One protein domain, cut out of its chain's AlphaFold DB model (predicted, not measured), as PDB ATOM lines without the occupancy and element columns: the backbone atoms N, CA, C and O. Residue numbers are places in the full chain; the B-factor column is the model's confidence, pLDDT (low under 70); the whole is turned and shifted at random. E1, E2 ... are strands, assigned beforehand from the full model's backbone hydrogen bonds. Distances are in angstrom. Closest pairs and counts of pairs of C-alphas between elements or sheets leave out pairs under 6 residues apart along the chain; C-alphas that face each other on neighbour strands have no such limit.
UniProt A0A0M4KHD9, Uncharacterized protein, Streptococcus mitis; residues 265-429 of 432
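What this domain is: This is residues 265 to 429 of the 432 residues of an uncharacterized protein of Streptococcus mitis (UniProt A0A0M4KHD9). Two strand-built lobes lie end to end: a small closed barrel of eight strands, E1 to E8, and a strongly twisted sheet of six, curled like part of a barrel, with the hairpin of E1 and E2 reaching from the barrel to E10 of the sheet. The printed part has 165 residues, no named helix and 14 named strands, E1 to E14 in order along the chain; the class is all strand. Both barrel and sheet are antiparallel, the sheet in the order E13 E12 E11 E10 E9 E14. The whole is elongated, 58 by 31 by 29 A, yet only just compact, close to loose, with a radius of gyration of the C-alphas of 18.2 A.

How they stand to each other: E1, residues 265 to 272, and E2, residues 277 to 289, form a hairpin, with N 266 and O 286 at 2.8 A. E2 bends by 77 degrees at residue 283; its residues 286 to 289 have E3, residues 292 to 295, beside them, with N 287 and O 294 at 3.0 A. E4, residues 298 to 302, is staggered: it pairs with E3 over 298 to 301, N 293 and O 300 at 2.8 A, and with E5, residues 307 to 309, over 301 to 302, N 309 and O 301 at 2.8 A. E6, residues 315 to 321, E7, residues 326 to 331, and E8, residues 334 to 340, complete a meander from E1, each strand the antiparallel neighbour of the one before; N 308 and O 317, N 320 and O 328, and N 329 and O 336 are each at 2.8 A. E8 and E1 close the ring at 122 degrees, with N 269 and O 337 at 2.8 A. E9, residues 359 to 366, and E10, residues 373 to 382, begin a second meander, with N 365 and O 374 at 2.8 A. It runs on through E11, residues 387 to 390, N 389 and O 380 at 2.8 A, and E12, residues 398 to 402, N 399 and O 388 at 2.8 A, to the edge strand E13, residues 405 to 408, N 407 and O 400 at 2.9 A. The other edge strand, E14, residues 426 to 428, is the neighbour of E9, with N 360 and O 428 at 2.8 A. The closest C-alphas of E2 and E10 are those of Val 281 and Val 376, 5.9 A apart, while E3 to E8 are apart from E9 to E14.

Where its parts are: E1 begins with C-alpha 265 at (13.286, 6.957, 27.590) and is 22.2 A long. E2 is the longest strand by residues and measures 29.6 A; E9 measures 22.6 A and E10 26.9 A. E14 ends with C-alpha 428 at (-5.536, -12.125, 28.525).

The domain as a whole: The C-alphas of Lys 312 and Glu 413 are the two farthest apart, 59.2 A. The printed part has no cut; the links E8 to E9 and E13 to E14 are long. The mean pLDDT of the printed part is 77.8, and 35 residues are under 70, among them 350 to 357 and 411 to 424.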
ATOM      1  N   ASN A 265      13.864   8.284  27.762       89.12
ATOM      2  CA  ASN A 265      13.286   6.957  27.590       89.12
ATOM      3  C   ASN A 265      12.434   6.929  26.317       89.12
ATOM      4  O   ASN A 265      11.655   7.856  26.080       89.12
ATOM      5  N   TRP A 266      12.542   5.846  25.561       91.75
ATOM      6  CA  TRP A 266      11.883   5.634  24.281       91.75
ATOM      7  C   TRP A 266      11.093   4.328  24.301       91.75
ATOM      8  O   TRP A 266      11.601   3.306  24.763       91.75
ATOM      9  N   ASN A 267       9.871   4.374  23.771       91.44
ATOM     10  CA  ASN A 267       9.043   3.197  23.524       91.44
ATOM     11  C   ASN A 267       8.983   2.901  22.030       91.44
ATOM     12  O   ASN A 267       9.027   3.821  21.215       91.44
ATOM     13  N   MET A 268       8.805   1.631  21.681       90.75
ATOM     14  CA  MET A 268       8.564   1.219  20.302       90.75
ATOM     15  C   MET A 268       7.137   1.566  19.865       90.75
ATOM     16  O   MET A 268       6.181   1.384  20.624       90.75
ATOM     17  N   ILE A 269       7.011   2.041  18.626       89.56
ATOM     18  CA  ILE A 269       5.755   2.143  17.885       89.56
ATOM     19  C   ILE A 269       5.730   1.035  16.841       89.56
ATOM     20  O   ILE A 269       6.715   0.776  16.152       89.56
ATOM     21  N   THR A 270       4.575   0.401  16.714       87.25
ATOM     22  CA  THR A 270       4.272  -0.546  15.643       87.25
ATOM     23  C   THR A 270       2.879  -0.266  15.091       87.25
ATOM     24  O   THR A 270       2.150   0.568  15.627       87.25
ATOM     25  N   ILE A 271       2.513  -0.932  14.001       85.75
ATOM     26  CA  ILE A 271       1.220  -0.757  13.343       85.75
ATOM     27  C   ILE A 271       0.295  -1.887  13.786       85.75
ATOM     28  O   ILE A 271       0.625  -3.067  13.670       85.75
ATOM     29  N   ASN A 272      -0.893  -1.530  14.267       83.38
ATOM     30  CA  ASN A 272      -1.966  -2.485  14.475       83.38
ATOM     31  C   ASN A 272      -2.426  -3.017  13.109       83.38
ATOM     32  O   ASN A 272      -3.062  -2.295  12.345       83.38
ATOM     33  N   LYS A 273      -2.132  -4.290  12.825       81.38
ATOM     34  CA  LYS A 273      -2.477  -4.973  11.567       81.38
ATOM     35  C   LYS A 273      -3.975  -4.982  11.228       81.38
ATOM     36  O   LYS A 273      -4.323  -5.154  10.067       81.38
ATOM     37  N   PHE A 274      -4.852  -4.767  12.210       77.75
ATOM     38  CA  PHE A 274      -6.305  -4.757  12.010       77.75
ATOM     39  C   PHE A 274      -6.867  -3.361  11.719       77.75
ATOM     40  O   PHE A 274      -7.865  -3.232  11.018       77.75
ATOM     41  N   THR A 275      -6.250  -2.307  12.258       78.31
ATOM     42  CA  THR A 275      -6.767  -0.926  12.150       78.31
ATOM     43  C   THR A 275      -5.862  -0.003  11.338       78.31
ATOM     44  O   THR A 275      -6.258   1.124  11.026       78.31
ATOM     45  N   ASN A 276      -4.656  -0.465  10.994       81.94
ATOM     46  CA  ASN A 276      -3.571   0.313  10.399       81.94
ATOM     47  C   ASN A 276      -3.247   1.592  11.192       81.94
ATOM     48  O   ASN A 276      -2.924   2.634  10.619       81.94
ATOM     49  N   LYS A 277      -3.379   1.533  12.524       84.12
ATOM     50  CA  LYS A 277      -3.046   2.630  13.440       84.12
ATOM     51  C   LYS A 277      -1.756   2.357  14.194       84.12
ATOM     52  O   LYS A 277      -1.481   1.217  14.561       84.12
ATOM     53  N   ASP A 278      -1.012   3.424  14.465       87.00
ATOM     54  CA  ASP A 278       0.135   3.389  15.367       87.00
ATOM     55  C   ASP A 278      -0.321   2.952  16.760       87.00
ATOM     56  O   ASP A 278      -1.255   3.527  17.331       87.00
ATOM     57  N   ILE A 279       0.390   1.981  17.323       88.12
ATOM     58  CA  ILE A 279       0.232   1.511  18.696       88.12
ATOM     59  C   ILE A 279       1.579   1.514  19.420       88.12
ATOM     60  O   ILE A 279       2.624   1.229  18.832       88.12
ATOM     61  N   ILE A 280       1.558   1.832  20.715       89.06
ATOM     62  CA  ILE A 280       2.751   1.809  21.568       89.06
ATOM     63  C   ILE A 280       2.949   0.426  22.185       89.06
ATOM     64  O   ILE A 280       2.081  -0.093  22.883       89.06
ATOM     65  N   VAL A 281       4.162  -0.101  22.042       87.44
ATOM     66  CA  VAL A 281       4.644  -1.310  22.718       87.44
ATOM     67  C   VAL A 281       5.229  -0.909  24.077       87.44
ATOM     68  O   VAL A 281       6.396  -0.534  24.180       87.44
ATOM     69  N   ARG A 282       4.422  -0.933  25.146       80.06
ATOM     70  CA  ARG A 282       4.823  -0.398  26.468       80.06
ATOM     71  C   ARG A 282       5.926  -1.194  27.165       80.06
ATOM     72  O   ARG A 282       6.688  -0.605  27.928       80.06
ATOM     73  N   LYS A 283       6.024  -2.502  26.904       83.81
ATOM     74  CA  LYS A 283       7.103  -3.355  27.430       83.81
ATOM     75  C   LYS A 283       8.476  -3.028  26.838       83.81
ATOM     76  O   LYS A 283       9.485  -3.281  27.492       83.81
ATOM     77  N   PHE A 284       8.525  -2.477  25.625       86.50
ATOM     78  CA  PHE A 284       9.779  -2.072  25.002       86.50
ATOM     79  C   PHE A 284      10.243  -0.750  25.613       86.50
ATOM     80  O   PHE A 284       9.582   0.274  25.447       86.50
ATOM     81  N   LEU A 285      11.394  -0.769  26.286       87.44
ATOM     82  CA  LEU A 285      12.003   0.416  26.877       87.44
ATOM     83  C   LEU A 285      13.466   0.517  26.455       87.44
ATOM     84  O   LEU A 285      14.310  -0.260  26.904       87.44
ATOM     85  N   LEU A 286      13.762   1.530  25.650       87.94
ATOM     86  CA  LEU A 286      15.116   1.894  25.262       87.94
ATOM     87  C   LEU A 286      15.483   3.208  25.950       87.94
ATOM     88  O   LEU A 286      14.760   4.200  25.865       87.94
ATOM     89  N   ASN A 287      16.589   3.213  26.687       85.06
ATOM     90  CA  ASN A 287      17.054   4.396  27.404       85.06
ATOM     91  C   ASN A 287      18.304   4.946  26.721       85.06
ATOM     92  O   ASN A 287      19.254   4.200  26.508       85.06
ATOM     93  N   ILE A 288      18.295   6.238  26.401       81.56
ATOM     94  CA  ILE A 288      19.454   6.946  25.861       81.56
ATOM     95  C   ILE A 288      19.934   7.964  26.897       81.56
ATOM     96  O   ILE A 288      19.204   8.901  27.245       81.56
ATOM     97  N   ASP A 289      21.178   7.793  27.347       71.50
ATOM     98  CA  ASP A 289      21.869   8.679  28.284       71.50
ATOM     99  C   ASP A 289      23.241   9.074  27.718       71.50
ATOM    100  O   ASP A 289      24.178   8.274  27.676       71.50
ATOM    101  N   GLY A 290      23.353  10.316  27.234       70.19
ATOM    102  CA  GLY A 290      24.531  10.771  26.496       70.19
ATOM    103  C   GLY A 290      24.702   9.989  25.192       70.19
ATOM    104  O   GLY A 290      23.752   9.886  24.423       70.19
ATOM    105  N   ASN A 291      25.895   9.434  24.978       66.31
ATOM    106  CA  ASN A 291      26.235   8.582  23.835       66.31
ATOM    107  C   ASN A 291      25.978   7.085  24.091       66.31
ATOM    108  O   ASN A 291      26.440   6.247  23.322       66.31
ATOM    109  N   ARG A 292      25.297   6.727  25.189       74.19
ATOM    110  CA  ARG A 292      25.010   5.337  25.560       74.19
ATOM    111  C   ARG A 292      23.537   5.018  25.370       74.19
ATOM    112  O   ARG A 292      22.668   5.774  25.805       74.19
ATOM    113  N   ILE A 293      23.272   3.856  24.794       80.19
ATOM    114  CA  ILE A 293      21.947   3.256  24.673       80.19
ATOM    115  C   ILE A 293      21.912   2.040  25.589       80.19
ATOM    116  O   ILE A 293      22.784   1.179  25.522       80.19
ATOM    117  N   LYS A 294      20.900   1.958  26.447       82.62
ATOM    118  CA  LYS A 294      20.640   0.794  27.289       82.62
ATOM    119  C   LYS A 294      19.349   0.123  26.852       82.62
ATOM    120  O   LYS A 294      18.285   0.746  26.882       82.62
ATOM    121  N   PHE A 295      19.438  -1.164  26.539       80.00
ATOM    122  CA  PHE A 295      18.299  -1.992  26.158       80.00
ATOM    123  C   PHE A 295      18.453  -3.405  26.733       80.00
ATOM    124  O   PHE A 295      19.509  -4.011  26.598       80.00
ATOM    125  N   LEU A 296      17.427  -3.898  27.441       71.06
ATOM    126  CA  LEU A 296      17.393  -5.231  28.080       71.06
ATOM    127  C   LEU A 296      18.669  -5.630  28.858       71.06
ATOM    128  O   LEU A 296      19.034  -6.795  28.936       71.06
ATOM    129  N   GLY A 297      19.346  -4.653  29.470       68.75
ATOM    130  CA  GLY A 297      20.571  -4.880  30.249       68.75
ATOM    131  C   GLY A 297      21.873  -4.799  29.447       68.75
ATOM    132  O   GLY A 297      22.919  -4.647  30.072       68.75
ATOM    133  N   SER A 298      21.802  -4.793  28.116       71.38
ATOM    134  CA  SER A 298      22.938  -4.551  27.221       71.38
ATOM    135  C   SER A 298      23.175  -3.056  27.017       71.38
ATOM    136  O   SER A 298      22.241  -2.245  27.116       71.38
ATOM    137  N   PHE A 299      24.427  -2.700  26.741       73.56
ATOM    138  CA  PHE A 299      24.851  -1.337  26.456       73.56
ATOM    139  C   PHE A 299      25.363  -1.246  25.021       73.56
ATOM    140  O   PHE A 299      26.060  -2.129  24.540       73.56
ATOM    141  N   PHE A 300      24.995  -0.165  24.348       78.44
ATOM    142  CA  PHE A 300      25.501   0.196  23.031       78.44
ATOM    143  C   PHE A 300      25.972   1.641  23.077       78.44
ATOM    144  O   PHE A 300      25.520   2.423  23.923       78.44
ATOM    145  N   THR A 301      26.864   2.012  22.170       73.75
ATOM    146  CA  THR A 301      27.317   3.400  22.031       73.75
ATOM    147  C   THR A 301      26.955   3.939  20.661       73.75
ATOM    148  O   THR A 301      26.669   3.165  19.756       73.75
ATOM    149  N   PHE A 302      26.895   5.257  20.506       76.00
ATOM    150  CA  PHE A 302      26.686   5.864  19.195       76.00
ATOM    151  C   PHE A 302      27.485   7.155  19.018       76.00
ATOM    152  O   PHE A 302      27.738   7.875  19.988       76.00
ATOM    153  N   ASP A 303      27.895   7.428  17.781       70.00
ATOM    154  CA  ASP A 303      28.726   8.578  17.408       70.00
ATOM    155  C   ASP A 303      27.911   9.784  16.922       70.00
ATOM    156  O   ASP A 303      26.679   9.746  16.861       70.00
ATOM    157  N   GLU A 304      28.599  10.878  16.579       67.44
ATOM    158  CA  GLU A 304      27.981  12.139  16.144       67.44
ATOM    159  C   GLU A 304      27.096  11.993  14.896       67.44
ATOM    160  O   GLU A 304      26.088  12.700  14.774       67.44
ATOM    161  N   ASP A 305      27.419  11.032  14.027       74.00
ATOM    162  CA  ASP A 305      26.648  10.671  12.836       74.00
ATOM    163  C   ASP A 305      25.453   9.756  13.158       74.00
ATOM    164  O   ASP A 305      24.669   9.394  12.274       74.00
ATOM    165  N   ASN A 306      25.254   9.465  14.446       79.69
ATOM    166  CA  ASN A 306      24.260   8.578  15.035       79.69
ATOM    167  C   ASN A 306      24.415   7.110  14.625       79.69
ATOM    168  O   ASN A 306      23.437   6.362  14.670       79.69
ATOM    169  N   VAL A 307      25.616   6.693  14.227       82.94
ATOM    170  CA  VAL A 307      25.953   5.287  13.987       82.94
ATOM    171  C   VAL A 307      26.102   4.592  15.333       82.94
ATOM    172  O   VAL A 307      26.703   5.139  16.252       82.94
ATOM    173  N   ILE A 308      25.512   3.409  15.465       81.75
ATOM    174  CA  ILE A 308      25.447   2.621  16.694       81.75
ATOM    175  C   ILE A 308      26.495   1.521  16.633       81.75
ATOM    176  O   ILE A 308      26.567   0.785  15.649       81.75
ATOM    177  N   TYR A 309      27.228   1.364  17.725       74.62
ATOM    178  CA  TYR A 309      28.293   0.394  17.904       74.62
ATOM    179  C   TYR A 309      27.989  -0.536  19.080       74.62
ATOM    180  O   TYR A 309      27.419  -0.115  20.099       74.62
ATOM    181  N   ASN A 310      28.388  -1.801  18.950       71.12
ATOM    182  CA  ASN A 310      28.424  -2.739  20.071       71.12
ATOM    183  C   ASN A 310      29.687  -2.548  20.935       71.12
ATOM    184  O   ASN A 310      30.558  -1.739  20.621       71.12
ATOM    185  N   ASP A 311      29.805  -3.322  22.016       65.56
ATOM    186  CA  ASP A 311      30.964  -3.279  22.925       65.56
ATOM    187  C   ASP A 311      32.306  -3.653  22.254       65.56
ATOM    188  O   ASP A 311      33.366  -3.420  22.831       65.56
ATOM    189  N   LYS A 312      32.276  -4.237  21.048       68.69
ATOM    190  CA  LYS A 312      33.453  -4.584  20.233       68.69
ATOM    191  C   LYS A 312      33.739  -3.561  19.124       68.69
ATOM    192  O   LYS A 312      34.551  -3.850  18.253       68.69
ATOM    193  N   GLU A 313      33.074  -2.403  19.147       66.00
ATOM    194  CA  GLU A 313      33.144  -1.355  18.113       66.00
ATOM    195  C   GLU A 313      32.641  -1.792  16.722       66.00
ATOM    196  O   GLU A 313      32.893  -1.132  15.716       66.00
ATOM    197  N   GLU A 314      31.872  -2.880  16.640       74.31
ATOM    198  CA  GLU A 314      31.228  -3.288  15.391       74.31
ATOM    199  C   GLU A 314      29.951  -2.468  15.174       74.31
ATOM    200  O   GLU A 314      29.161  -2.250  16.101       74.31
ATOM    201  N   ILE A 315      29.739  -2.032  13.931       79.69
ATOM    202  CA  ILE A 315      28.571  -1.247  13.529       79.69
ATOM    203  C   ILE A 315      27.323  -2.133  13.597       79.69
ATOM    204  O   ILE A 315      27.226  -3.133  12.889       79.69
ATOM    205  N   LEU A 316      26.354  -1.730  14.416       80.62
ATOM    206  CA  LEU A 316      25.049  -2.380  14.541       80.62
ATOM    207  C   LEU A 316      23.964  -1.692  13.712       80.62
ATOM    208  O   LEU A 316      22.998  -2.326  13.297       80.62
ATOM    209  N   GLY A 317      24.062  -0.378  13.522       85.88
ATOM    210  CA  GLY A 317      22.966   0.369  12.920       85.88
ATOM    211  C   GLY A 317      23.113   1.876  13.013       85.88
ATOM    212  O   GLY A 317      24.202   2.390  13.251       85.88
ATOM    213  N   LYS A 318      22.005   2.594  12.829       90.19
ATOM    214  CA  LYS A 318      21.955   4.059  12.874       90.19
ATOM    215  C   LYS A 318      20.648   4.569  13.479       90.19
ATOM    216  O   LYS A 318      19.597   3.955  13.299       90.19
ATOM    217  N   ILE A 319      20.705   5.708  14.169       87.06
ATOM    218  CA  ILE A 319      19.516   6.461  14.588       87.06
ATOM    219  C   ILE A 319      19.230   7.559  13.564       87.06
ATOM    220  O   ILE A 319      20.061   8.432  13.311       87.06
ATOM    221  N   GLU A 320      18.025   7.553  13.010       89.00
ATOM    222  CA  GLU A 320      17.546   8.581  12.094       89.00
ATOM    223  C   GLU A 320      16.480   9.442  12.771       89.00
ATOM    224  O   GLU A 320      15.518   8.950  13.368       89.00
ATOM    225  N   LYS A 321      16.642  10.763  12.680       86.06
ATOM    226  CA  LYS A 321      15.676  11.706  13.237       86.06
ATOM    227  C   LYS A 321      14.463  11.828  12.319       86.06
ATOM    228  O   LYS A 321      14.610  12.267  11.183       86.06
ATOM    229  N   CYS A 322      13.271  11.561  12.849       82.94
ATOM    230  CA  CYS A 322      12.016  11.884  12.166       82.94
ATOM    231  C   CYS A 322      11.538  13.282  12.573       82.94
ATOM    232  O   CYS A 322      11.358  14.162  11.735       82.94
ATOM    233  N   ASN A 323      11.369  13.502  13.879       84.44
ATOM    234  CA  ASN A 323      11.047  14.798  14.472       84.44
ATOM    235  C   ASN A 323      11.614  14.870  15.910       84.44
ATOM    236  O   ASN A 323      12.487  14.082  16.268       84.44
ATOM    237  N   ASP A 324      11.212  15.851  16.722       80.31
ATOM    238  CA  ASP A 324      11.728  15.984  18.098       80.31
ATOM    239  C   ASP A 324      11.183  14.915  19.071       80.31
ATOM    240  O   ASP A 324      11.811  14.648  20.099       80.31
ATOM    241  N   ASP A 325      10.061  14.279  18.726       86.81
ATOM    242  CA  ASP A 325       9.348  13.303  19.556       86.81
ATOM    243  C   ASP A 325       9.539  11.851  19.078       86.81
ATOM    244  O   ASP A 325       9.373  10.920  19.872       86.81
ATOM    245  N   ARG A 326       9.911  11.651  17.805       88.50
ATOM    246  CA  ARG A 326      10.069  10.357  17.131       88.50
ATOM    247  C   ARG A 326      11.419  10.204  16.450       88.50
ATOM    248  O   ARG A 326      11.912  11.118  15.782       88.50
ATOM    249  N   VAL A 327      11.951   8.991  16.524       91.25
ATOM    250  CA  VAL A 327      13.171   8.581  15.822       91.25
ATOM    251  C   VAL A 327      13.012   7.181  15.255       91.25
ATOM    252  O   VAL A 327      12.218   6.390  15.760       91.25
ATOM    253  N   ASN A 328      13.787   6.872  14.227       90.19
ATOM    254  CA  ASN A 328      13.897   5.535  13.672       90.19
ATOM    255  C   ASN A 328      15.234   4.931  14.090       90.19
ATOM    256  O   ASN A 328      16.277   5.570  13.981       90.19
ATOM    257  N   LEU A 329      15.200   3.690  14.552       88.69
ATOM    258  CA  LEU A 329      16.377   2.873  14.792       88.69
ATOM    259  C   LEU A 329      16.503   1.889  13.626       88.69
ATOM    260  O   LEU A 329      15.625   1.044  13.446       88.69
ATOM    261  N   VAL A 330      17.550   2.020  12.818       87.38
ATOM    262  CA  VAL A 330      17.799   1.160  11.653       87.38
ATOM    263  C   VAL A 330      18.903   0.171  12.010       87.38
ATOM    264  O   VAL A 330      20.044   0.583  12.196       87.38
ATOM    265  N   ILE A 331      18.566  -1.115  12.124       83.44
ATOM    266  CA  ILE A 331      19.491  -2.221  12.435       83.44
ATOM    267  C   ILE A 331      19.256  -3.320  11.397       83.44
ATOM    268  O   ILE A 331      18.113  -3.736  11.217       83.44
ATOM    269  N   ASP A 332      20.298  -3.771  10.693       73.88
ATOM    270  CA  ASP A 332      20.224  -4.853   9.692       73.88
ATOM    271  C   ASP A 332      19.042  -4.726   8.702       73.88
ATOM    272  O   ASP A 332      18.278  -5.666   8.475       73.88
ATOM    273  N   ASN A 333      18.846  -3.528   8.131       72.69
ATOM    274  CA  ASN A 333      17.727  -3.162   7.240       72.69
ATOM    275  C   ASN A 333      16.315  -3.246   7.857       72.69
ATOM    276  O   ASN A 333      15.323  -3.019   7.159       72.69
ATOM    277  N   LYS A 334      16.189  -3.512   9.159       80.62
ATOM    278  CA  LYS A 334      14.932  -3.392   9.902       80.62
ATOM    279  C   LYS A 334      14.845  -2.002  10.515       80.62
ATOM    280  O   LYS A 334      15.749  -1.561  11.221       80.62
ATOM    281  N   THR A 335      13.736  -1.317  10.254       85.00
ATOM    282  CA  THR A 335      13.460   0.003  10.830       85.00
ATOM    283  C   THR A 335      12.495  -0.142  11.993       85.00
ATOM    284  O   THR A 335      11.397  -0.674  11.842       85.00
ATOM    285  N   LEU A 336      12.903   0.351  13.153       86.56
ATOM    286  CA  LEU A 336      12.149   0.288  14.393       86.56
ATOM    287  C   LEU A 336      11.787   1.722  14.786       86.56
ATOM    288  O   LEU A 336      12.663   2.543  15.059       86.56
ATOM    289  N   GLN A 337      10.498   2.047  14.769       90.88
ATOM    290  CA  GLN A 337      10.043   3.387  15.126       90.88
ATOM    291  C   GLN A 337       9.992   3.534  16.642       90.88
ATOM    292  O   GLN A 337       9.443   2.686  17.346       90.88
ATOM    293  N   LEU A 338      10.540   4.633  17.143       92.00
ATOM    294  CA  LEU A 338      10.612   4.945  18.558       92.00
ATOM    295  C   LEU A 338       9.938   6.284  18.840       92.00
ATOM    296  O   LEU A 338      10.078   7.241  18.079       92.00
ATOM    297  N   ILE A 339       9.261   6.369  19.982       91.44
ATOM    298  CA  ILE A 339       8.664   7.598  20.501       91.44
ATOM    299  C   ILE A 339       9.123   7.889  21.920       91.44
ATOM    300  O   ILE A 339       9.191   7.007  22.780       91.44
ATOM    301  N   LYS A 340       9.420   9.159  22.176       91.50
ATOM    302  CA  LYS A 340       9.929   9.620  23.459       91.50
ATOM    303  C   LYS A 340       8.834   9.635  24.517       91.50
ATOM    304  O   LYS A 340       7.829  10.331  24.367       91.50
ATOM    305  N   ILE A 341       9.041   8.931  25.628       86.69
ATOM    306  CA  ILE A 341       8.076   8.880  26.732       86.69
ATOM    307  C   ILE A 341       7.874  10.282  27.318       86.69
ATOM    308  O   ILE A 341       8.829  10.967  27.687       86.69
ATOM    309  N   GLY A 342       6.609  10.691  27.445       82.75
ATOM    310  CA  GLY A 342       6.222  11.985  28.012       82.75
ATOM    311  C   GLY A 342       6.305  13.168  27.042       82.75
ATOM    312  O   GLY A 342       6.022  14.293  27.460       82.75
ATOM    313  N   SER A 343       6.656  12.927  25.775       85.44
ATOM    314  CA  SER A 343       6.520  13.910  24.693       85.44
ATOM    315  C   SER A 343       5.058  14.252  24.394       85.44
ATOM    316  O   SER A 343       4.138  13.574  24.862       85.44
ATOM    317  N   ASP A 344       4.826  15.317  23.627       85.69
ATOM    318  CA  ASP A 344       3.466  15.749  23.303       85.69
ATOM    319  C   ASP A 344       2.786  14.789  22.326       85.69
ATOM    320  O   ASP A 344       1.592  14.530  22.472       85.69
ATOM    321  N   GLU A 345       3.528  14.176  21.399       86.94
ATOM    322  CA  GLU A 345       3.000  13.052  20.625       86.94
ATOM    323  C   GLU A 345       2.727  11.812  21.484       86.94
ATOM    324  O   GLU A 345       1.684  11.183  21.309       86.94
ATOM    325  N   TYR A 346       3.592  11.481  22.450       87.19
ATOM    326  CA  TYR A 346       3.385  10.316  23.320       87.19
ATOM    327  C   TYR A 346       2.102  10.436  24.143       87.19
ATOM    328  O   TYR A 346       1.375   9.462  24.307       87.19
ATOM    329  N   LYS A 347       1.788  11.640  24.631       85.31
ATOM    330  CA  LYS A 347       0.566  11.905  25.406       85.31
ATOM    331  C   LYS A 347      -0.724  11.724  24.603       85.31
ATOM    332  O   LYS A 347      -1.781  11.605  25.214       85.31
ATOM    333  N   LYS A 348      -0.662  11.730  23.265       85.94
ATOM    334  CA  LYS A 348      -1.835  11.475  22.410       85.94
ATOM    335  C   LYS A 348      -2.223  10.003  22.396       85.94
ATOM    336  O   LYS A 348      -3.365   9.694  22.081       85.94
ATOM    337  N   PHE A 349      -1.293   9.107  22.720       83.19
ATOM    338  CA  PHE A 349      -1.606   7.695  22.847       83.19
ATOM    339  C   PHE A 349      -2.411   7.450  24.109       83.19
ATOM    340  O   PHE A 349      -2.081   7.925  25.198       83.19
ATOM    341  N   SER A 350      -3.465   6.667  23.958       67.06
ATOM    342  CA  SER A 350      -4.357   6.371  25.044       67.06
ATOM    343  C   SER A 350      -3.677   5.562  26.135       67.06
ATOM    344  O   SER A 350      -3.071   4.507  25.925       67.06
ATOM    345  N   SER A 351      -3.770   6.091  27.351       65.94
ATOM    346  CA  SER A 351      -3.529   5.337  28.569       65.94
ATOM    347  C   SER A 351      -4.858   4.771  29.044       65.94
ATOM    348  O   SER A 351      -5.789   5.536  29.303       65.94
ATOM    349  N   TYR A 352      -4.942   3.451  29.168       65.12
ATOM    350  CA  TYR A 352      -6.094   2.800  29.767       65.12
ATOM    351  C   TYR A 352      -5.822   2.524  31.251       65.12
ATOM    352  O   TYR A 352      -4.779   1.968  31.600       65.12
ATOM    353  N   ASN A 353      -6.749   2.925  32.122       60.59
ATOM    354  CA  ASN A 353      -6.691   2.588  33.542       60.59
ATOM    355  C   ASN A 353      -7.337   1.216  33.741       60.59
ATOM    356  O   ASN A 353      -8.556   1.095  33.735       60.59
ATOM    357  N   TYR A 354      -6.490   0.202  33.892       59.44
ATOM    358  CA  TYR A 354      -6.861  -1.201  34.040       59.44
ATOM    359  C   TYR A 354      -7.775  -1.460  35.249       59.44
ATOM    360  O   TYR A 354      -7.404  -1.134  36.381       59.44
ATOM    361  N   ASN A 355      -8.912  -2.127  35.024       63.56
ATOM    362  CA  ASN A 355      -9.693  -2.774  36.077       63.56
ATOM    363  C   ASN A 355      -9.493  -4.297  36.017       63.56
ATOM    364  O   ASN A 355      -9.505  -4.895  34.947       63.56
ATOM    365  N   HIS A 356      -9.403  -4.963  37.173       57.19
ATOM    366  CA  HIS A 356      -9.144  -6.414  37.291       57.19
ATOM    367  C   HIS A 356     -10.188  -7.359  36.653       57.19
ATOM    368  O   HIS A 356     -10.060  -8.571  36.791       57.19
ATOM    369  N   LYS A 357     -11.240  -6.848  36.002       65.81
ATOM    370  CA  LYS A 357     -12.329  -7.652  35.413       65.81
ATOM    371  C   LYS A 357     -12.408  -7.568  33.884       65.81
ATOM    372  O   LYS A 357     -13.346  -8.103  33.301       65.81
ATOM    373  N   GLU A 358     -11.486  -6.860  33.247       75.81
ATOM    374  CA  GLU A 358     -11.525  -6.606  31.807       75.81
ATOM    375  C   GLU A 358     -10.698  -7.634  31.035       75.81
ATOM    376  O   GLU A 358      -9.628  -8.045  31.484       75.81
ATOM    377  N   LYS A 359     -11.195  -8.018  29.857       82.44
ATOM    378  CA  LYS A 359     -10.528  -8.950  28.944       82.44
ATOM    379  C   LYS A 359      -9.769  -8.176  27.874       82.44
ATOM    380  O   LYS A 359     -10.361  -7.373  27.145       82.44
ATOM    381  N   PHE A 360      -8.468  -8.433  27.785       84.38
ATOM    382  CA  PHE A 360      -7.551  -7.817  26.832       84.38
ATOM    383  C   PHE A 360      -7.293  -8.760  25.672       84.38
ATOM    384  O   PHE A 360      -7.109  -9.960  25.857       84.38
ATOM    385  N   TYR A 361      -7.244  -8.196  24.476       85.94
ATOM    386  CA  TYR A 361      -6.943  -8.923  23.255       85.94
ATOM    387  C   TYR A 361      -5.553  -8.517  22.795       85.94
ATOM    388  O   TYR A 361      -5.320  -7.370  22.395       85.94
ATOM    389  N   ASN A 362      -4.628  -9.463  22.925       86.19
ATOM    390  CA  ASN A 362      -3.202  -9.237  22.780       86.19
ATOM    391  C   ASN A 362      -2.673  -9.878  21.497       86.19
ATOM    392  O   ASN A 362      -3.213 -10.871  21.008       86.19
ATOM    393  N   ILE A 363      -1.575  -9.320  20.991       84.44
ATOM    394  CA  ILE A 363      -0.752  -9.925  19.941       84.44
ATOM    395  C   ILE A 363       0.680 -10.096  20.432       84.44
ATOM    396  O   ILE A 363       1.150  -9.337  21.283       84.44
ATOM    397  N   GLN A 364       1.381 -11.067  19.855       84.31
ATOM    398  CA  GLN A 364       2.828 -11.196  19.987       84.31
ATOM    399  C   GLN A 364       3.517 -10.518  18.803       84.31
ATOM    400  O   GLN A 364       3.104 -10.658  17.650       84.31
ATOM    401  N   ILE A 365       4.564  -9.760  19.102       82.12
ATOM    402  CA  ILE A 365       5.384  -9.040  18.137       82.12
ATOM    403  C   ILE A 365       6.833  -9.387  18.434       82.12
ATOM    404  O   ILE A 365       7.280  -9.258  19.568       82.12
ATOM    405  N   ILE A 366       7.575  -9.801  17.416       78.75
ATOM    406  CA  ILE A 366       9.007 -10.061  17.552       78.75
ATOM    407  C   ILE A 366       9.731  -8.717  17.485       78.75
ATOM    408  O   ILE A 366       9.611  -8.006  16.483       78.75
ATOM    409  N   GLU A 367      10.469  -8.349  18.534       76.44
ATOM    410  CA  GLU A 367      11.262  -7.124  18.490       76.44
ATOM    411  C   GLU A 367      12.585  -7.324  17.725       76.44
ATOM    412  O   GLU A 367      13.192  -8.393  17.797       76.44
ATOM    413  N   PRO A 368      13.049  -6.331  16.948       67.50
ATOM    414  CA  PRO A 368      14.149  -6.519  16.001       67.50
ATOM    415  C   PRO A 368      15.546  -6.680  16.606       67.50
ATOM    416  O   PRO A 368      16.431  -7.124  15.883       67.50
ATOM    417  N   ILE A 369      15.772  -6.281  17.864       68.31
ATOM    418  CA  ILE A 369      17.117  -6.147  18.449       68.31
ATOM    419  C   ILE A 369      17.581  -7.470  19.064       68.31
ATOM    420  O   ILE A 369      18.688  -7.921  18.790       68.31
ATOM    421  N   THR A 370      16.751  -8.106  19.892       68.44
ATOM    422  CA  THR A 370      17.059  -9.404  20.524       68.44
ATOM    423  C   THR A 370      16.226 -10.558  19.965       68.44
ATOM    424  O   THR A 370      16.393 -11.693  20.405       68.44
ATOM    425  N   SER A 371      15.367 -10.299  18.968       72.62
ATOM    426  CA  SER A 371      14.412 -11.270  18.412       72.62
ATOM    427  C   SER A 371      13.491 -11.888  19.470       72.62
ATOM    428  O   SER A 371      13.024 -13.014  19.318       72.62
ATOM    429  N   SER A 372      13.235 -11.153  20.554       77.31
ATOM    430  CA  SER A 372      12.364 -11.594  21.640       77.31
ATOM    431  C   SER A 372      10.892 -11.324  21.323       77.31
ATOM    432  O   SER A 372      10.548 -10.364  20.631       77.31
ATOM    433  N   GLU A 373      10.003 -12.174  21.834       80.88
ATOM    434  CA  GLU A 373       8.559 -11.992  21.696       80.88
ATOM    435  C   GLU A 373       8.042 -10.989  22.735       80.88
ATOM    436  O   GLU A 373       8.130 -11.196  23.949       80.88
ATOM    437  N   LEU A 374       7.475  -9.885  22.254       84.12
ATOM    438  CA  LEU A 374       6.805  -8.869  23.053       84.12
ATOM    439  C   LEU A 374       5.294  -8.962  22.875       84.12
ATOM    440  O   LEU A 374       4.771  -8.932  21.766       84.12
ATOM    441  N   GLU A 375       4.581  -9.007  23.992       84.56
ATOM    442  CA  GLU A 375       3.118  -8.966  23.997       84.56
ATOM    443  C   GLU A 375       2.621  -7.521  24.035       84.56
ATOM    444  O   GLU A 375       3.122  -6.721  24.834       84.56
ATOM    445  N   VAL A 376       1.607  -7.217  23.227       85.88
ATOM    446  CA  VAL A 376       0.980  -5.892  23.150       85.88
ATOM    447  C   VAL A 376      -0.530  -6.034  23.196       85.88
ATOM    448  O   VAL A 376      -1.109  -6.754  22.383       85.88
ATOM    449  N   SER A 377      -1.173  -5.316  24.117       85.31
ATOM    450  CA  SER A 377      -2.633  -5.235  24.165       85.31
ATOM    451  C   SER A 377      -3.166  -4.275  23.099       85.31
ATOM    452  O   SER A 377      -2.777  -3.105  23.073       85.31
ATOM    453  N   LEU A 378      -4.054  -4.770  22.229       84.62
ATOM    454  CA  LEU A 378      -4.665  -4.011  21.128       84.62
ATOM    455  C   LEU A 378      -6.057  -3.495  21.469       84.62
ATOM    456  O   LEU A 378      -6.390  -2.348  21.166       84.62
ATOM    457  N   PHE A 379      -6.873  -4.356  22.073       85.06
ATOM    458  CA  PHE A 379      -8.271  -4.062  22.350       85.06
ATOM    459  C   PHE A 379      -8.672  -4.495  23.752       85.06
ATOM    460  O   PHE A 379      -8.120  -5.444  24.311       85.06
ATOM    461  N   ILE A 380      -9.686  -3.820  24.280       86.25
ATOM    462  CA  ILE A 380     -10.427  -4.234  25.468       86.25
ATOM    463  C   ILE A 380     -11.852  -4.527  25.047       86.25
ATOM    464  O   ILE A 380     -12.469  -3.711  24.359       86.25
ATOM    465  N   LEU A 381     -12.383  -5.666  25.478       81.81
ATOM    466  CA  LEU A 381     -13.792  -5.970  25.281       81.81
ATOM    467  C   LEU A 381     -14.630  -5.310  26.377       81.81
ATOM    468  O   LEU A 381     -14.499  -5.624  27.561       81.81
ATOM    469  N   ASN A 382     -15.526  -4.416  25.964       77.12
ATOM    470  CA  ASN A 382     -16.615  -3.944  26.801       77.12
ATOM    471  C   ASN A 382     -17.778  -4.941  26.711       77.12
ATOM    472  O   ASN A 382     -18.529  -4.935  25.731       77.12
ATOM    473  N   ASN A 383     -17.918  -5.783  27.737       70.25
ATOM    474  CA  ASN A 383     -18.947  -6.825  27.801       70.25
ATOM    475  C   ASN A 383     -20.381  -6.262  27.817       70.25
ATOM    476  O   ASN A 383     -21.295  -6.940  27.362       70.25
ATOM    477  N   ASP A 384     -20.589  -5.036  28.309       67.94
ATOM    478  CA  ASP A 384     -21.934  -4.450  28.419       67.94
ATOM    479  C   ASP A 384     -22.459  -3.942  27.067       67.94
ATOM    480  O   ASP A 384     -23.662  -3.960  26.790       67.94
ATOM    481  N   GLU A 385     -21.549  -3.465  26.215       66.75
ATOM    482  CA  GLU A 385     -21.875  -2.897  24.903       66.75
ATOM    483  C   GLU A 385     -21.583  -3.861  23.746       66.75
ATOM    484  O   GLU A 385     -22.009  -3.578  22.628       66.75
ATOM    485  N   ASN A 386     -20.901  -4.989  23.999       73.12
ATOM    486  CA  ASN A 386     -20.360  -5.892  22.978       73.12
ATOM    487  C   ASN A 386     -19.482  -5.141  21.959       73.12
ATOM    488  O   ASN A 386     -19.651  -5.260  20.747       73.12
ATOM    489  N   GLN A 387     -18.547  -4.330  22.461       80.44
ATOM    490  CA  GLN A 387     -17.677  -3.481  21.639       80.44
ATOM    491  C   GLN A 387     -16.219  -3.624  22.060       80.44
ATOM    492  O   GLN A 387     -15.905  -3.706  23.246       80.44
ATOM    493  N   PHE A 388     -15.322  -3.592  21.082       83.88
ATOM    494  CA  PHE A 388     -13.884  -3.532  21.289       83.88
ATOM    495  C   PHE A 388     -13.429  -2.078  21.316       83.88
ATOM    496  O   PHE A 388     -13.623  -1.336  20.353       83.88
ATOM    497  N   LEU A 389     -12.803  -1.666  22.410       85.31
ATOM    498  CA  LEU A 389     -12.132  -0.377  22.512       85.31
ATOM    499  C   LEU A 389     -10.665  -0.552  22.126       85.31
ATOM    500  O   LEU A 389      -9.957  -1.331  22.759       85.31
ATOM    501  N   GLU A 390     -10.206   0.178  21.112       84.06
ATOM    502  CA  GLU A 390      -8.786   0.217  20.755       84.06
ATOM    503  C   GLU A 390      -7.986   0.931  21.848       84.06
ATOM    504  O   GLU A 390      -8.332   2.032  22.277       84.06
ATOM    505  N   ILE A 391      -6.906   0.297  22.287       84.06
ATOM    506  CA  ILE A 391      -6.019   0.773  23.348       84.06
ATOM    507  C   ILE A 391      -4.582   0.838  22.847       84.06
ATOM    508  O   ILE A 391      -4.241   0.277  21.810       84.06
ATOM    509  N   ASN A 392      -3.734   1.572  23.572       84.00
ATOM    510  CA  ASN A 392      -2.356   1.859  23.168       84.00
ATOM    511  C   ASN A 392      -2.235   2.599  21.822       84.00
ATOM    512  O   ASN A 392      -1.113   2.757  21.350       84.00
ATOM    513  N   SER A 393      -3.337   3.090  21.239       84.06
ATOM    514  CA  SER A 393      -3.393   3.867  19.993       84.06
ATOM    515  C   SER A 393      -3.691   5.346  20.266       84.06
ATOM    516  O   SER A 393      -4.069   5.726  21.371       84.06
ATOM    517  N   MET A 394      -3.557   6.213  19.258       82.50
ATOM    518  CA  MET A 394      -3.963   7.626  19.382       82.50
ATOM    519  C   MET A 394      -5.480   7.851  19.295       82.50
ATOM    520  O   MET A 394      -5.957   8.954  19.559       82.50
ATOM    521  N   THR A 395      -6.239   6.856  18.841       77.25
ATOM    522  CA  THR A 395      -7.597   7.068  18.336       77.25
ATOM    523  C   THR A 395      -8.700   6.632  19.290       77.25
ATOM    524  O   THR A 395      -9.776   7.225  19.235       77.25
ATOM    525  N   ASN A 396      -8.454   5.667  20.190       75.88
ATOM    526  CA  ASN A 396      -9.467   5.153  21.131       75.88
ATOM    527  C   ASN A 396     -10.808   4.816  20.464       75.88
ATOM    528  O   ASN A 396     -11.885   5.035  21.024       75.88
ATOM    529  N   TYR A 397     -10.763   4.352  19.216       84.69
ATOM    530  CA  TYR A 397     -11.982   4.073  18.478       84.69
ATOM    531  C   TYR A 397     -12.628   2.790  18.981       84.69
ATOM    532  O   TYR A 397     -11.961   1.871  19.458       84.69
ATOM    533  N   LYS A 398     -13.955   2.756  18.872       85.50
ATOM    534  CA  LYS A 398     -14.750   1.573  19.165       85.50
ATOM    535  C   LYS A 398     -14.951   0.761  17.888       85.50
ATOM    536  O   LYS A 398     -15.162   1.333  16.814       85.50
ATOM    537  N   TYR A 399     -14.903  -0.555  18.017       82.56
ATOM    538  CA  TYR A 399     -15.021  -1.517  16.931       82.56
ATOM    539  C   TYR A 399     -15.992  -2.629  17.319       82.56
ATOM    540  O   TYR A 399     -16.114  -2.966  18.494       82.56
ATOM    541  N   TYR A 400     -16.657  -3.221  16.335       81.50
ATOM    542  CA  TYR A 400     -17.265  -4.543  16.482       81.50
ATOM    543  C   TYR A 400     -16.506  -5.535  15.607       81.50
ATOM    544  O   TYR A 400     -15.909  -5.150  14.599       81.50
ATOM    545  N   LEU A 401     -16.517  -6.802  16.009       75.81
ATOM    546  CA  LEU A 401     -15.935  -7.884  15.229       75.81
ATOM    547  C   LEU A 401     -17.043  -8.522  14.390       75.81
ATOM    548  O   LEU A 401     -18.033  -9.004  14.941       75.81
ATOM    549  N   LYS A 402     -16.887  -8.513  13.067       74.25
ATOM    550  CA  LYS A 402     -17.804  -9.172  12.134       74.25
ATOM    551  C   LYS A 402     -16.991  -9.980  11.138       74.25
ATOM    552  O   LYS A 402     -16.090  -9.439  10.512       74.25
ATOM    553  N   ASP A 403     -17.292 -11.272  11.038       68.81
ATOM    554  CA  ASP A 403     -16.631 -12.199  10.111       68.81
ATOM    555  C   ASP A 403     -15.086 -12.199  10.228       68.81
ATOM    556  O   ASP A 403     -14.372 -12.388   9.250       68.81
ATOM    557  N   GLY A 404     -14.558 -11.982  11.443       68.69
ATOM    558  CA  GLY A 404     -13.116 -11.922  11.723       68.69
ATOM    559  C   GLY A 404     -12.456 -10.555  11.487       68.69
ATOM    560  O   GLY A 404     -11.272 -10.401  11.786       68.69
ATOM    561  N   GLU A 405     -13.200  -9.548  11.019       75.31
ATOM    562  CA  GLU A 405     -12.699  -8.191  10.771       75.31
ATOM    563  C   GLU A 405     -13.215  -7.173  11.801       75.31
ATOM    564  O   GLU A 405     -14.385  -7.182  12.199       75.31
ATOM    565  N   PHE A 406     -12.338  -6.257  12.228       78.69
ATOM    566  CA  PHE A 406     -12.690  -5.168  13.142       78.69
ATOM    567  C   PHE A 406     -13.253  -3.973  12.370       78.69
ATOM    568  O   PHE A 406     -12.515  -3.205  11.749       78.69
ATOM    569  N   ILE A 407     -14.565  -3.759  12.463       80.56
ATOM    570  CA  ILE A 407     -15.252  -2.660  11.781       80.56
ATOM    571  C   ILE A 407     -15.486  -1.508  12.758       80.56
ATOM    572  O   ILE A 407     -16.058  -1.674  13.836       80.56
ATOM    573  N   ARG A 408     -15.029  -0.309  12.378       82.25
ATOM    574  CA  ARG A 408     -15.132   0.895  13.212       82.25
ATOM    575  C   ARG A 408     -16.588   1.330  13.388       82.25
ATOM    576  O   ARG A 408     -17.291   1.592  12.412       82.25
ATOM    577  N   ILE A 409     -16.978   1.547  14.637       80.69
ATOM    578  CA  ILE A 409     -18.279   2.084  15.027       80.69
ATOM    579  C   ILE A 409     -18.272   3.602  14.817       80.69
ATOM    580  O   ILE A 409     -17.438   4.318  15.379       80.69
ATOM    581  N   LYS A 410     -19.186   4.100  13.976       71.88
ATOM    582  CA  LYS A 410     -19.379   5.543  13.736       71.88
ATOM    583  C   LYS A 410     -20.578   6.124  14.501       71.88
ATOM    584  O   LYS A 410     -20.525   7.297  14.844       71.88
ATOM    585  N   ASN A 411     -21.585   5.302  14.816       58.41
ATOM    586  CA  ASN A 411     -22.800   5.641  15.573       58.41
ATOM    587  C   ASN A 411     -23.046   4.586  16.671       58.41
ATOM    588  O   ASN A 411     -22.562   3.472  16.526       58.41
ATOM    589  N   ASN A 412     -23.802   4.902  17.735       55.09
ATOM    590  CA  ASN A 412     -24.141   3.988  18.850       55.09
ATOM    591  C   ASN A 412     -25.082   2.826  18.438       55.09
ATOM    592  O   ASN A 412     -26.138   2.622  19.034       55.09
ATOM    593  N   GLU A 413     -24.728   2.067  17.409       51.44
ATOM    594  CA  GLU A 413     -25.440   0.860  17.003       51.44
ATOM    595  C   GLU A 413     -24.905  -0.334  17.803       51.44
ATOM    596  O   GLU A 413     -23.697  -0.569  17.883       51.44
ATOM    597  N   LYS A 414     -25.820  -1.072  18.441       51.19
ATOM    598  CA  LYS A 414     -25.528  -2.377  19.041       51.19
ATOM    599  C   LYS A 414     -25.615  -3.426  17.933       51.19
ATOM    600  O   LYS A 414     -26.643  -3.504  17.267       51.19
ATOM    601  N   CYS A 415     -24.564  -4.218  17.756       50.12
ATOM    602  CA  CYS A 415     -24.563  -5.364  16.847       50.12
ATOM    603  C   CYS A 415     -24.437  -6.666  17.638       50.12
ATOM    604  O   CYS A 415     -23.693  -6.732  18.618       50.12
ATOM    605  N   ASP A 416     -25.127  -7.705  17.171       48.06
ATOM    606  CA  ASP A 416     -24.935  -9.069  17.653       48.06
ATOM    607  C   ASP A 416     -23.553  -9.564  17.210       48.06
ATOM    608  O   ASP A 416     -23.260  -9.652  16.015       48.06
ATOM    609  N   MET A 417     -22.672  -9.832  18.179       53.12
ATOM    610  CA  MET A 417     -21.319 -10.317  17.912       53.12
ATOM    611  C   MET A 417     -21.278 -11.843  17.855       53.12
ATOM    612  O   MET A 417     -21.645 -12.519  18.813       53.12
ATOM    613  N   HIS A 418     -20.699 -12.374  16.778       49.53
ATOM    614  CA  HIS A 418     -20.092 -13.701  16.774       49.53
ATOM    615  C   HIS A 418     -18.577 -13.531  16.914       49.53
ATOM    616  O   HIS A 418     -17.902 -13.077  15.991       49.53
ATOM    617  N   ILE A 419     -18.039 -13.865  18.090       54.34
ATOM    618  CA  ILE A 419     -16.601 -13.772  18.362       54.34
ATOM    619  C   ILE A 419     -15.909 -14.971  17.707       54.34
ATOM    620  O   ILE A 419     -15.785 -16.035  18.309       54.34
ATOM    621  N   LEU A 420     -15.467 -14.799  16.463       51.62
ATOM    622  CA  LEU A 420     -14.505 -15.694  15.826       51.62
ATOM    623  C   LEU A 420     -13.158 -14.967  15.796       51.62
ATOM    624  O   LEU A 420     -12.922 -14.104  14.952       51.62
ATOM    625  N   LEU A 421     -12.307 -15.247  16.783       57.53
ATOM    626  CA  LEU A 421     -10.985 -14.628  16.864       57.53
ATOM    627  C   LEU A 421     -10.104 -15.147  15.726       57.53
ATOM    628  O   LEU A 421     -10.032 -16.351  15.485       57.53
ATOM    629  N   SER A 422      -9.407 -14.235  15.050       60.25
ATOM    630  CA  SER A 422      -8.293 -14.594  14.171       60.25
ATOM    631  C   SER A 422      -7.231 -15.365  14.963       60.25
ATOM    632  O   SER A 422      -6.996 -15.024  16.124       60.25
ATOM    633  N   SER A 423      -6.535 -16.312  14.328       57.91
ATOM    634  CA  SER A 423      -5.494 -17.166  14.939       57.91
ATOM    635  C   SER A 423      -4.413 -16.424  15.731       57.91
ATOM    636  O   SER A 423      -3.781 -17.011  16.602       57.91
ATOM    637  N   ASP A 424      -4.198 -15.143  15.435       68.00
ATOM    638  CA  ASP A 424      -3.069 -14.372  15.950       68.00
ATOM    639  C   ASP A 424      -3.406 -13.488  17.161       68.00
ATOM    640  O   ASP A 424      -2.537 -12.754  17.637       68.00
ATOM    641  N   ILE A 425      -4.665 -13.485  17.610       76.88
ATOM    642  CA  ILE A 425      -5.108 -12.737  18.791       76.88
ATOM    643  C   ILE A 425      -5.482 -13.739  19.876       76.88
ATOM    644  O   ILE A 425      -6.271 -14.651  19.638       76.88
ATOM    645  N   TYR A 426      -4.981 -13.517  21.086       80.56
ATOM    646  CA  TYR A 426      -5.380 -14.286  22.259       80.56
ATOM    647  C   TYR A 426      -5.901 -13.375  23.365       80.56
ATOM    648  O   TYR A 426      -5.569 -12.189  23.452       80.56
ATOM    649  N   GLU A 427      -6.750 -13.954  24.206       82.62
ATOM    650  CA  GLU A 427      -7.347 -13.280  25.349       82.62
ATOM    651  C   GLU A 427      -6.403 -13.332  26.557       82.62
ATOM    652  O   GLU A 427      -5.759 -14.349  26.825       82.62
ATOM    653  N   SER A 428      -6.313 -12.230  27.296       80.50
ATOM    654  CA  SER A 428      -5.536 -12.125  28.525       80.50
ATOM    655  C   SER A 428      -6.264 -11.274  29.552       80.50
ATOM    656  O   SER A 428      -6.838 -10.238  29.227       80.50
ATOM    657  N   ASP A 429      -6.149 -11.656  30.819       77.25
ATOM    658  CA  ASP A 429      -6.651 -10.846  31.929       77.25
ATOM    659  C   ASP A 429      -5.687  -9.713  32.303       77.25
ATOM    660  O   ASP A 429      -5.986  -8.930  33.198       77.25
TER     661      ASP A 429